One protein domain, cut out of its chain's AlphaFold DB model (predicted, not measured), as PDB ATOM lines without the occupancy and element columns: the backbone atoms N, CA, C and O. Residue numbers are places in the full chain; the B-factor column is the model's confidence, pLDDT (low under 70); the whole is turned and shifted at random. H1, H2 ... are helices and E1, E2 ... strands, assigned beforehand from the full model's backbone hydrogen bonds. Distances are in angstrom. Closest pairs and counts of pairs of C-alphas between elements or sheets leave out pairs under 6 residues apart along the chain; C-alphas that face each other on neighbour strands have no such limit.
ATOM      1  N   PRO A   6     120.650 116.400  83.394       96.50
ATOM      2  CA  PRO A   6     120.639 116.207  81.952       96.50
ATOM      3  C   PRO A   6     121.958 115.602  81.459       96.50
ATOM      4  O   PRO A   6     123.038 116.104  81.761       96.50
ATOM      5  N   ILE A   7     121.857 114.571  80.626       97.94
ATOM      6  CA  ILE A   7     122.942 114.070  79.783       97.94
ATOM      7  C   ILE A   7     122.713 114.602  78.375       97.94
ATOM      8  O   ILE A   7     121.704 114.278  77.744       97.94
ATOM      9  N   VAL A   8     123.628 115.441  77.896       98.25
ATOM     10  CA  VAL A   8     123.544 116.056  76.569       98.25
ATOM     11  C   VAL A   8     124.312 115.201  75.569       98.25
ATOM     12  O   VAL A   8     125.477 114.878  75.784       98.25
ATOM     13  N   ARG A   9     123.646 114.845  74.471       98.12
ATOM     14  CA  ARG A   9     124.248 114.184  73.315       98.12
ATOM     15  C   ARG A   9     124.520 115.214  72.235       98.12
ATOM     16  O   ARG A   9     123.618 115.958  71.837       98.12
ATOM     17  N   THR A  10     125.737 115.177  71.721       98.06
ATOM     18  CA  THR A  10     126.258 116.143  70.759       98.06
ATOM     19  C   THR A  10     126.769 115.406  69.526       98.06
ATOM     20  O   THR A  10     127.425 114.376  69.656       98.06
ATOM     21  N   VAL A  11     126.481 115.926  68.335       96.38
ATOM     22  CA  VAL A  11     127.029 115.461  67.051       96.38
ATOM     23  C   VAL A  11     127.775 116.637  66.438       96.38
ATOM     24  O   VAL A  11     127.213 117.724  66.350       96.38
ATOM     25  N   ASP A  12     129.048 116.448  66.088       95.69
ATOM     26  CA  ASP A  12     129.905 117.496  65.509       95.69
ATOM     27  C   ASP A  12     129.906 118.814  66.311       95.69
ATOM     28  O   ASP A  12     129.885 119.914  65.766       95.69
ATOM     29  N   GLY A  13     129.892 118.711  67.643       95.81
ATOM     30  CA  GLY A  13     129.848 119.873  68.541       95.81
ATOM     31  C   GLY A  13     128.458 120.501  68.732       95.81
ATOM     32  O   GLY A  13     128.309 121.372  69.586       95.81
ATOM     33  N   VAL A  14     127.426 120.026  68.027       97.50
ATOM     34  CA  VAL A  14     126.047 120.530  68.113       97.50
ATOM     35  C   VAL A  14     125.160 119.611  68.971       97.50
ATOM     36  O   VAL A  14     125.083 118.409  68.699       97.50
ATOM     37  N   PRO A  15     124.465 120.123  70.006       97.75
ATOM     38  CA  PRO A  15     123.509 119.334  70.782       97.75
ATOM     39  C   PRO A  15     122.341 118.838  69.923       97.75
ATOM     40  O   PRO A  15     121.717 119.622  69.214       97.75
ATOM     41  N   VAL A  16     122.003 117.552  70.030       97.88
ATOM     42  CA  VAL A  16     120.886 116.932  69.283       97.88
ATOM     43  C   VAL A  16     119.855 116.258  70.187       97.88
ATOM     44  O   VAL A  16     118.704 116.058  69.790       97.88
ATOM     45  N   ALA A  17     120.239 115.906  71.416       98.19
ATOM     46  CA  ALA A  17     119.338 115.345  72.412       98.19
ATOM     47  C   ALA A  17     119.803 115.658  73.836       98.19
ATOM     48  O   ALA A  17     120.996 115.802  74.099       98.19
ATOM     49  N   ALA A  18     118.854 115.703  74.763       98.19
ATOM     50  CA  ALA A  18     119.103 115.729  76.195       98.19
ATOM     51  C   ALA A  18     118.248 114.659  76.879       98.19
ATOM     52  O   ALA A  18     117.032 114.614  76.679       98.19
ATOM     53  N   PHE A  19     118.873 113.820  77.700       97.88
ATOM     54  CA  PHE A  19     118.212 112.780  78.486       97.88
ATOM     55  C   PHE A  19     118.229 113.173  79.957       97.88
ATOM     56  O   PHE A  19     119.279 113.496  80.503       97.88
ATOM     57  N   ARG A  20     117.069 113.176  80.608       97.25
ATOM     58  CA  ARG A  20     116.939 113.517  82.024       97.25
ATOM     59  C   ARG A  20     117.093 112.242  82.853       97.25
ATOM     60  O   ARG A  20     116.260 111.345  82.719       97.25
ATOM     61  N   MET A  21     118.114 112.196  83.703       96.19
ATOM     62  CA  MET A  21     118.471 111.023  84.505       96.19
ATOM     63  C   MET A  21     118.287 111.290  86.001       96.19
ATOM     64  O   MET A  21     118.685 112.342  86.499       96.19
ATOM     65  N   GLU A  22     117.699 110.338  86.711       94.31
ATOM     66  CA  GLU A  22     117.702 110.266  88.176       94.31
ATOM     67  C   GLU A  22     119.057 109.764  88.697       94.31
ATOM     68  O   GLU A  22     119.859 109.186  87.957       94.31
ATOM     69  N   SER A  23     119.313 109.965  89.991       91.50
ATOM     70  CA  SER A  23     120.550 109.513  90.645       91.50
ATOM     71  C   SER A  23     120.693 107.988  90.700       91.50
ATOM     72  O   SER A  23     121.809 107.488  90.818       91.50
ATOM     73  N   ASP A  24     119.587 107.251  90.577       90.81
ATOM     74  CA  ASP A  24     119.552 105.786  90.527       90.81
ATOM     75  C   ASP A  24     119.779 105.215  89.111       90.81
ATOM     76  O   ASP A  24     119.709 104.002  88.909       90.81
ATOM     77  N   GLY A  25     120.054 106.077  88.126       91.19
ATOM     78  CA  GLY A  25     120.319 105.691  86.739       91.19
ATOM     79  C   GLY A  25     119.066 105.532  85.875       91.19
ATOM     80  O   GLY A  25     119.184 105.190  84.695       91.19
ATOM     81  N   ARG A  26     117.865 105.798  86.406       95.12
ATOM     82  CA  ARG A  26     116.640 105.795  85.597       95.12
ATOM     83  C   ARG A  26     116.563 107.025  84.709       95.12
ATOM     84  O   ARG A  26     116.790 108.153  85.142       95.12
ATOM     85  N   MET A  27     116.138 106.816  83.468       97.38
ATOM     86  CA  MET A  27     115.693 107.911  82.615       97.38
ATOM     87  C   MET A  27     114.262 108.300  82.993       97.38
ATOM     88  O   MET A  27     113.394 107.440  83.122       97.38
ATOM     89  N   ILE A  28     114.007 109.599  83.129       96.50
ATOM     90  CA  ILE A  28     112.688 110.162  83.474       96.50
ATOM     91  C   ILE A  28     112.164 111.140  82.415       96.50
ATOM     92  O   ILE A  28     111.047 111.643  82.516       96.50
ATOM     93  N   GLY A  29     112.957 111.421  81.381       96.62
ATOM     94  CA  GLY A  29     112.539 112.265  80.272       96.62
ATOM     95  C   GLY A  29     113.603 112.397  79.193       96.62
ATOM     96  O   GLY A  29     114.771 112.073  79.409       96.62
ATOM     97  N   ALA A  30     113.197 112.899  78.031       97.81
ATOM     98  CA  ALA A  30     114.098 113.229  76.940       97.81
ATOM     99  C   ALA A  30     113.538 114.381  76.097       97.81
ATOM    100  O   ALA A  30     112.322 114.513  75.950       97.81
ATOM    101  N   ALA A  31     114.433 115.178  75.522       97.31
ATOM    102  CA  ALA A  31     114.145 116.183  74.505       97.31
ATOM    103  C   ALA A  31     115.117 115.994  73.336       97.31
ATOM    104  O   ALA A  31     116.280 115.656  73.555       97.31
ATOM    105  N   THR A  32     114.655 116.183  72.100       97.81
ATOM    106  CA  THR A  32     115.479 116.003  70.895       97.81
ATOM    107  C   THR A  32     115.172 117.075  69.856       97.81
ATOM    108  O   THR A  32     114.072 117.626  69.838       97.81
ATOM    109  N   ILE A  33     116.148 117.355  68.992       97.62
ATOM    110  CA  ILE A  33     116.005 118.220  67.815       97.62
ATOM    111  C   ILE A  33     115.953 117.298  66.599       97.62
ATOM    112  O   ILE A  33     116.887 116.530  66.381       97.62
ATOM    113  N   ASP A  34     114.819 117.286  65.893       95.12
ATOM    114  CA  ASP A  34     114.542 116.422  64.728       95.12
ATOM    115  C   ASP A  34     114.797 114.911  64.955       95.12
ATOM    116  O   ASP A  34     114.846 114.097  64.033       95.12
ATOM    117  N   GLY A  35     114.910 114.489  66.218       92.56
ATOM    118  CA  GLY A  35     115.349 113.156  66.621       92.56
ATOM    119  C   GLY A  35     114.195 112.219  66.962       92.56
ATOM    120  O   GLY A  35     114.142 111.695  68.077       92.56
ATOM    121  N   GLY A  36     113.257 111.994  66.039       94.31
ATOM    122  CA  GLY A  36     112.071 111.162  66.301       94.31
ATOM    123  C   GLY A  36     112.403 109.720  66.725       94.31
ATOM    124  O   GLY A  36     111.745 109.145  67.594       94.31
ATOM    125  N   THR A  37     113.465 109.135  66.166       94.25
ATOM    126  CA  THR A  37     113.965 107.803  66.554       94.25
ATOM    127  C   THR A  37     114.565 107.795  67.961       94.25
ATOM    128  O   THR A  37     114.335 106.846  68.713       94.25
ATOM    129  N   ALA A  38     115.269 108.862  68.347       96.12
ATOM    130  CA  ALA A  38     115.823 109.028  69.686       96.12
ATOM    131  C   ALA A  38     114.715 109.161  70.747       96.12
ATOM    132  O   ALA A  38     114.788 108.495  71.779       96.12
ATOM    133  N   VAL A  39     113.638 109.907  70.462       97.44
ATOM    134  CA  VAL A  39     112.463 109.991  71.357       97.44
ATOM    135  C   VAL A  39     111.814 108.620  71.551       97.44
ATOM    136  O   VAL A  39     111.484 108.257  72.678       97.44
ATOM    137  N   ARG A  40     111.665 107.818  70.485       97.44
ATOM    138  CA  ARG A  40     111.112 106.453  70.600       97.44
ATOM    139  C   ARG A  40     111.989 105.538  71.457       97.44
ATOM    140  O   ARG A  40     111.454 104.769  72.250       97.44
ATOM    141  N   ALA A  41     113.313 105.612  71.305       97.81
ATOM    142  CA  ALA A  41     114.242 104.841  72.130       97.81
ATOM    143  C   ALA A  41     114.155 105.256  73.609       97.81
ATOM    144  O   ALA A  41     113.991 104.394  74.467       97.81
ATOM    145  N   ALA A  42     114.167 106.563  73.892       97.88
ATOM    146  CA  ALA A  42     114.017 107.101  75.243       97.88
ATOM    147  C   ALA A  42     112.690 106.685  75.892       97.88
ATOM    148  O   ALA A  42     112.689 106.170  77.005       97.88
ATOM    149  N   ARG A  43     111.561 106.815  75.176       98.12
ATOM    150  CA  ARG A  43     110.251 106.346  75.658       98.12
ATOM    151  C   ARG A  43     110.305 104.868  76.046       98.12
ATOM    152  O   ARG A  43     109.853 104.512  77.122       98.12
ATOM    153  N   ARG A  44     110.911 104.022  75.211       98.19
ATOM    154  CA  ARG A  44     111.025 102.583  75.481       98.19
ATOM    155  C   ARG A  44     111.922 102.264  76.680       98.19
ATOM    156  O   ARG A  44     111.596 101.342  77.419       98.19
ATOM    157  N   ILE A  45     113.014 103.007  76.876       98.06
ATOM    158  CA  ILE A  45     113.868 102.907  78.073       98.06
ATOM    159  C   ILE A  45     113.053 103.232  79.329       98.06
ATOM    160  O   ILE A  45     113.069 102.450  80.276       98.06
ATOM    161  N   ILE A  46     112.295 104.335  79.303       97.94
ATOM    162  CA  ILE A  46     111.441 104.782  80.414       97.94
ATOM    163  C   ILE A  46     110.360 103.738  80.721       97.94
ATOM    164  O   ILE A  46     110.266 103.272  81.852       97.94
ATOM    165  N   ASP A  47     109.587 103.326  79.713       98.00
ATOM    166  CA  ASP A  47     108.449 102.411  79.880       98.00
ATOM    167  C   ASP A  47     108.872 101.044  80.439       98.00
ATOM    168  O   ASP A  47     108.112 100.389  81.148       98.00
ATOM    169  N   ARG A  48     110.091 100.603  80.116       97.31
ATOM    170  CA  ARG A  48     110.660  99.329  80.578       97.31
ATOM    171  C   ARG A  48     111.484  99.457  81.856       97.31
ATOM    172  O   ARG A  48     111.918  98.437  82.380       97.31
ATOM    173  N   GLY A  49     111.730 100.676  82.337       95.81
ATOM    174  CA  GLY A  49     112.600 100.926  83.484       95.81
ATOM    175  C   GLY A  49     114.037 100.439  83.275       95.81
ATOM    176  O   GLY A  49     114.653  99.966  84.229       95.81
ATOM    177  N   LEU A  50     114.559 100.506  82.045       97.12
ATOM    178  CA  LEU A  50     115.933 100.088  81.757       97.12
ATOM    179  C   LEU A  50     116.921 101.076  82.381       97.12
ATOM    180  O   LEU A  50     116.768 102.292  82.242       97.12
ATOM    181  N   ILE A  51     117.960 100.544  83.022       95.94
ATOM    182  CA  ILE A  51     119.097 101.334  83.495       95.94
ATOM    183  C   ILE A  51     120.129 101.374  82.376       95.94
ATOM    184  O   ILE A  51     120.597 100.334  81.912       95.94
ATOM    185  N   VAL A  52     120.447 102.581  81.920       93.94
ATOM    186  CA  VAL A  52     121.359 102.820  80.800       93.94
ATOM    187  C   VAL A  52     122.549 103.643  81.262       93.94
ATOM    188  O   VAL A  52     122.419 104.533  82.099       93.94
ATOM    189  N   ASP A  53     123.710 103.346  80.694       95.31
ATOM    190  CA  ASP A  53     124.944 104.064  80.982       95.31
ATOM    191  C   ASP A  53     124.878 105.508  80.435       95.31
ATOM    192  O   ASP A  53     124.700 105.699  79.223       95.31
ATOM    193  N   PRO A  54     125.040 106.540  81.288       96.31
ATOM    194  CA  PRO A  54     125.083 107.936  80.861       96.31
ATOM    195  C   PRO A  54     126.139 108.237  79.790       96.31
ATOM    196  O   PRO A  54     125.901 109.081  78.925       96.31
ATOM    197  N   GLN A  55     127.286 107.549  79.803       97.12
ATOM    198  CA  GLN A  55     128.340 107.778  78.811       97.12
ATOM    199  C   GLN A  55     127.896 107.320  77.417       97.12
ATOM    200  O   GLN A  55     128.103 108.028  76.433       97.12
ATOM    201  N   GLN A  56     127.184 106.194  77.339       97.50
ATOM    202  CA  GLN A  56     126.626 105.676  76.086       97.50
ATOM    203  C   GLN A  56     125.505 106.564  75.528       97.50
ATOM    204  O   GLN A  56     125.324 106.653  74.314       97.50
ATOM    205  N   LEU A  57     124.748 107.241  76.396       97.44
ATOM    206  CA  LEU A  57     123.747 108.220  75.970       97.44
ATOM    207  C   LEU A  57     124.391 109.452  75.315       97.44
ATOM    208  O   LEU A  57     123.891 109.923  74.285       97.44
ATOM    209  N   ALA A  58     125.489 109.949  75.895       97.88
ATOM    210  CA  ALA A  58     126.230 111.107  75.397       97.88
ATOM    211  C   ALA A  58     126.994 110.820  74.093       97.88
ATOM    212  O   ALA A  58     127.152 111.725  73.273       97.88
ATOM    213  N   ASP A  59     127.431 109.575  73.885       97.50
ATOM    214  CA  ASP A  59     128.242 109.172  72.736       97.50
ATOM    215  C   ASP A  59     127.418 109.100  71.429       97.50
ATOM    216  O   ASP A  59     126.536 108.238  71.290       97.50
ATOM    217  N   PRO A  60     127.699 109.962  70.427       96.31
ATOM    218  CA  PRO A  60     126.993 109.953  69.151       96.31
ATOM    219  C   PRO A  60     127.198 108.673  68.325       96.31
ATOM    220  O   PRO A  60     126.335 108.369  67.499       96.31
ATOM    221  N   SER A  61     128.266 107.906  68.563       96.75
ATOM    222  CA  SER A  61     128.561 106.644  67.871       96.75
ATOM    223  C   SER A  61     127.709 105.464  68.363       96.75
ATOM    224  O   SER A  61     127.531 104.472  67.652       96.75
ATOM    225  N   VAL A  62     127.109 105.580  69.554       97.31
ATOM    226  CA  VAL A  62     126.240 104.543  70.118       97.31
ATOM    227  C   VAL A  62     124.828 104.656  69.552       97.31
ATOM    228  O   VAL A  62     124.141 105.665  69.706       97.31
ATOM    229  N   GLU A  63     124.333 103.582  68.939       95.56
ATOM    230  CA  GLU A  63     122.949 103.524  68.471       95.56
ATOM    231  C   GLU A  63     121.956 103.386  69.641       95.56
ATOM    232  O   GLU A  63     121.810 102.310  70.223       95.56
ATOM    233  N   LEU A  64     121.167 104.430  69.917       95.81
ATOM    234  CA  LEU A  64     120.185 104.449  71.019       95.81
ATOM    235  C   LEU A  64     119.179 103.282  70.988       95.81
ATOM    236  O   LEU A  64     118.751 102.793  72.031       95.81
ATOM    237  N   LYS A  65     118.820 102.778  69.798       94.25
ATOM    238  CA  LYS A  65     117.923 101.613  69.654       94.25
ATOM    239  C   LYS A  65     118.488 100.331  70.277       94.25
ATOM    240  O   LYS A  65     117.706  99.434  70.575       94.25
ATOM    241  N   LYS A  66     119.816 100.214  70.422       95.62
ATOM    242  CA  LYS A  66     120.471  99.069  71.073       95.62
ATOM    243  C   LYS A  66     120.350  99.156  72.595       95.62
ATOM    244  O   LYS A  66     120.173  98.121  73.220       95.62
ATOM    245  N   LEU A  67     120.355 100.370  73.149       94.81
ATOM    246  CA  LEU A  67     120.178 100.630  74.585       94.81
ATOM    247  C   LEU A  67     118.737 100.392  75.057       94.81
ATOM    248  O   LEU A  67     118.498 100.106  76.220       94.81
ATOM    249  N   ALA A  68     117.769 100.508  74.145       93.69
ATOM    250  CA  ALA A  68     116.342 100.348  74.425       93.69
ATOM    251  C   ALA A  68     115.811  98.905  74.247       93.69
ATOM    252  O   ALA A  68     114.595  98.706  74.097       93.69
ATOM    253  N   ARG A  69     116.700  97.908  74.155       88.19
ATOM    254  CA  ARG A  69     116.322  96.503  73.943       88.19
ATOM    255  C   ARG A  69     115.934  95.819  75.238       88.19
ATOM    256  O   ARG A  69     116.658  95.982  76.232       88.19
TER     257      ARG A  69
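This is residues 6 to 69 of the 69 residues of the protein "Reductase_C domain-containing protein" of bioreactor metagenome (UniProt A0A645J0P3). A three-stranded antiparallel sheet forms a wall, with helices over one face and the other face bare. The long helix H1 runs along E3 at one edge of that face, short H2 covers E1 at the other edge, and the small helix H3 packs on H1, away from the sheet. The printed part has 64 residues with three named strands and three named helices, in the order E1 E2 E3 H1 H2 H3 along the chain; the sheet's order is E1, E2, E3, and the class is mixed, helices and strands. It is compact, with a radius of gyration of the C-alphas of 10.4 A, and rounded, spanning 30 by 22 by 18 A.

The sheet is a meander, each strand the antiparallel neighbour of the one before: E1, residues 6 to 11, E2, residues 14 to 21, and E3, residues 27 to 32. E1 and E2 form a hairpin, their directions at 155 degrees, with N 7 and O 19 within hydrogen-bond range at 2.8 A and N 16 and O 9 at 2.9 A. E2, the inner strand, bends by 51 degrees at residue 17. E2 and E3 form a second hairpin at 162 degrees, with N 18 and O 31 within hydrogen-bond range at 2.8 A. H1, residues 36 to 48, is on the sheet at a height of 8.4 A, making two layers, a helix on one face of a sheet. It lies over E3 and runs along the strands, at 7 degrees to E3 on the local plane; the closest C-alphas of H1 and E3 are those of Ile 46 and Met 27, 5.7 A apart. H2, residues 54 to 58, is on the same face at a height of 7.6 A, over E1, and the closest C-alphas of the two are those of Ala 58 and Arg 9, 4.2 A apart. H1 and H2 are apart. H3, residues 64 to 67, is not on the sheet; it touches H1, the closest C-alphas being those of Lys 65 and Ala 41, 5.5 A apart. H3 is close to H2 but not clearly touching it, with the C-alphas of Leu 64 and Leu 57 closest at 7.2 A. In H1 and H2 every O i to N i+4 pair is within hydrogen-bond range, while H3 is too short for such a pair.

E2 measures 20.4 A from first to last C-alpha, E1 16.2 A and E3 14.2 A. E1 begins at C-alpha 6, (120.639, 116.207, 81.952). H1 measures 18.6 A, from C-alpha 36 at (112.071, 111.162, 66.301) to C-alpha 48. H2 measures 6.4 A and H3 5.2 A, with H3 ending at C-alpha 67, (120.178, 100.630, 74.585).

The two C-alphas farthest apart are those of Gly 13 and Arg 48, 30.6 A. The printed part has no cut, and its five links are tight. The mean pLDDT of the printed part is 96.3, and no printed residue is under 70.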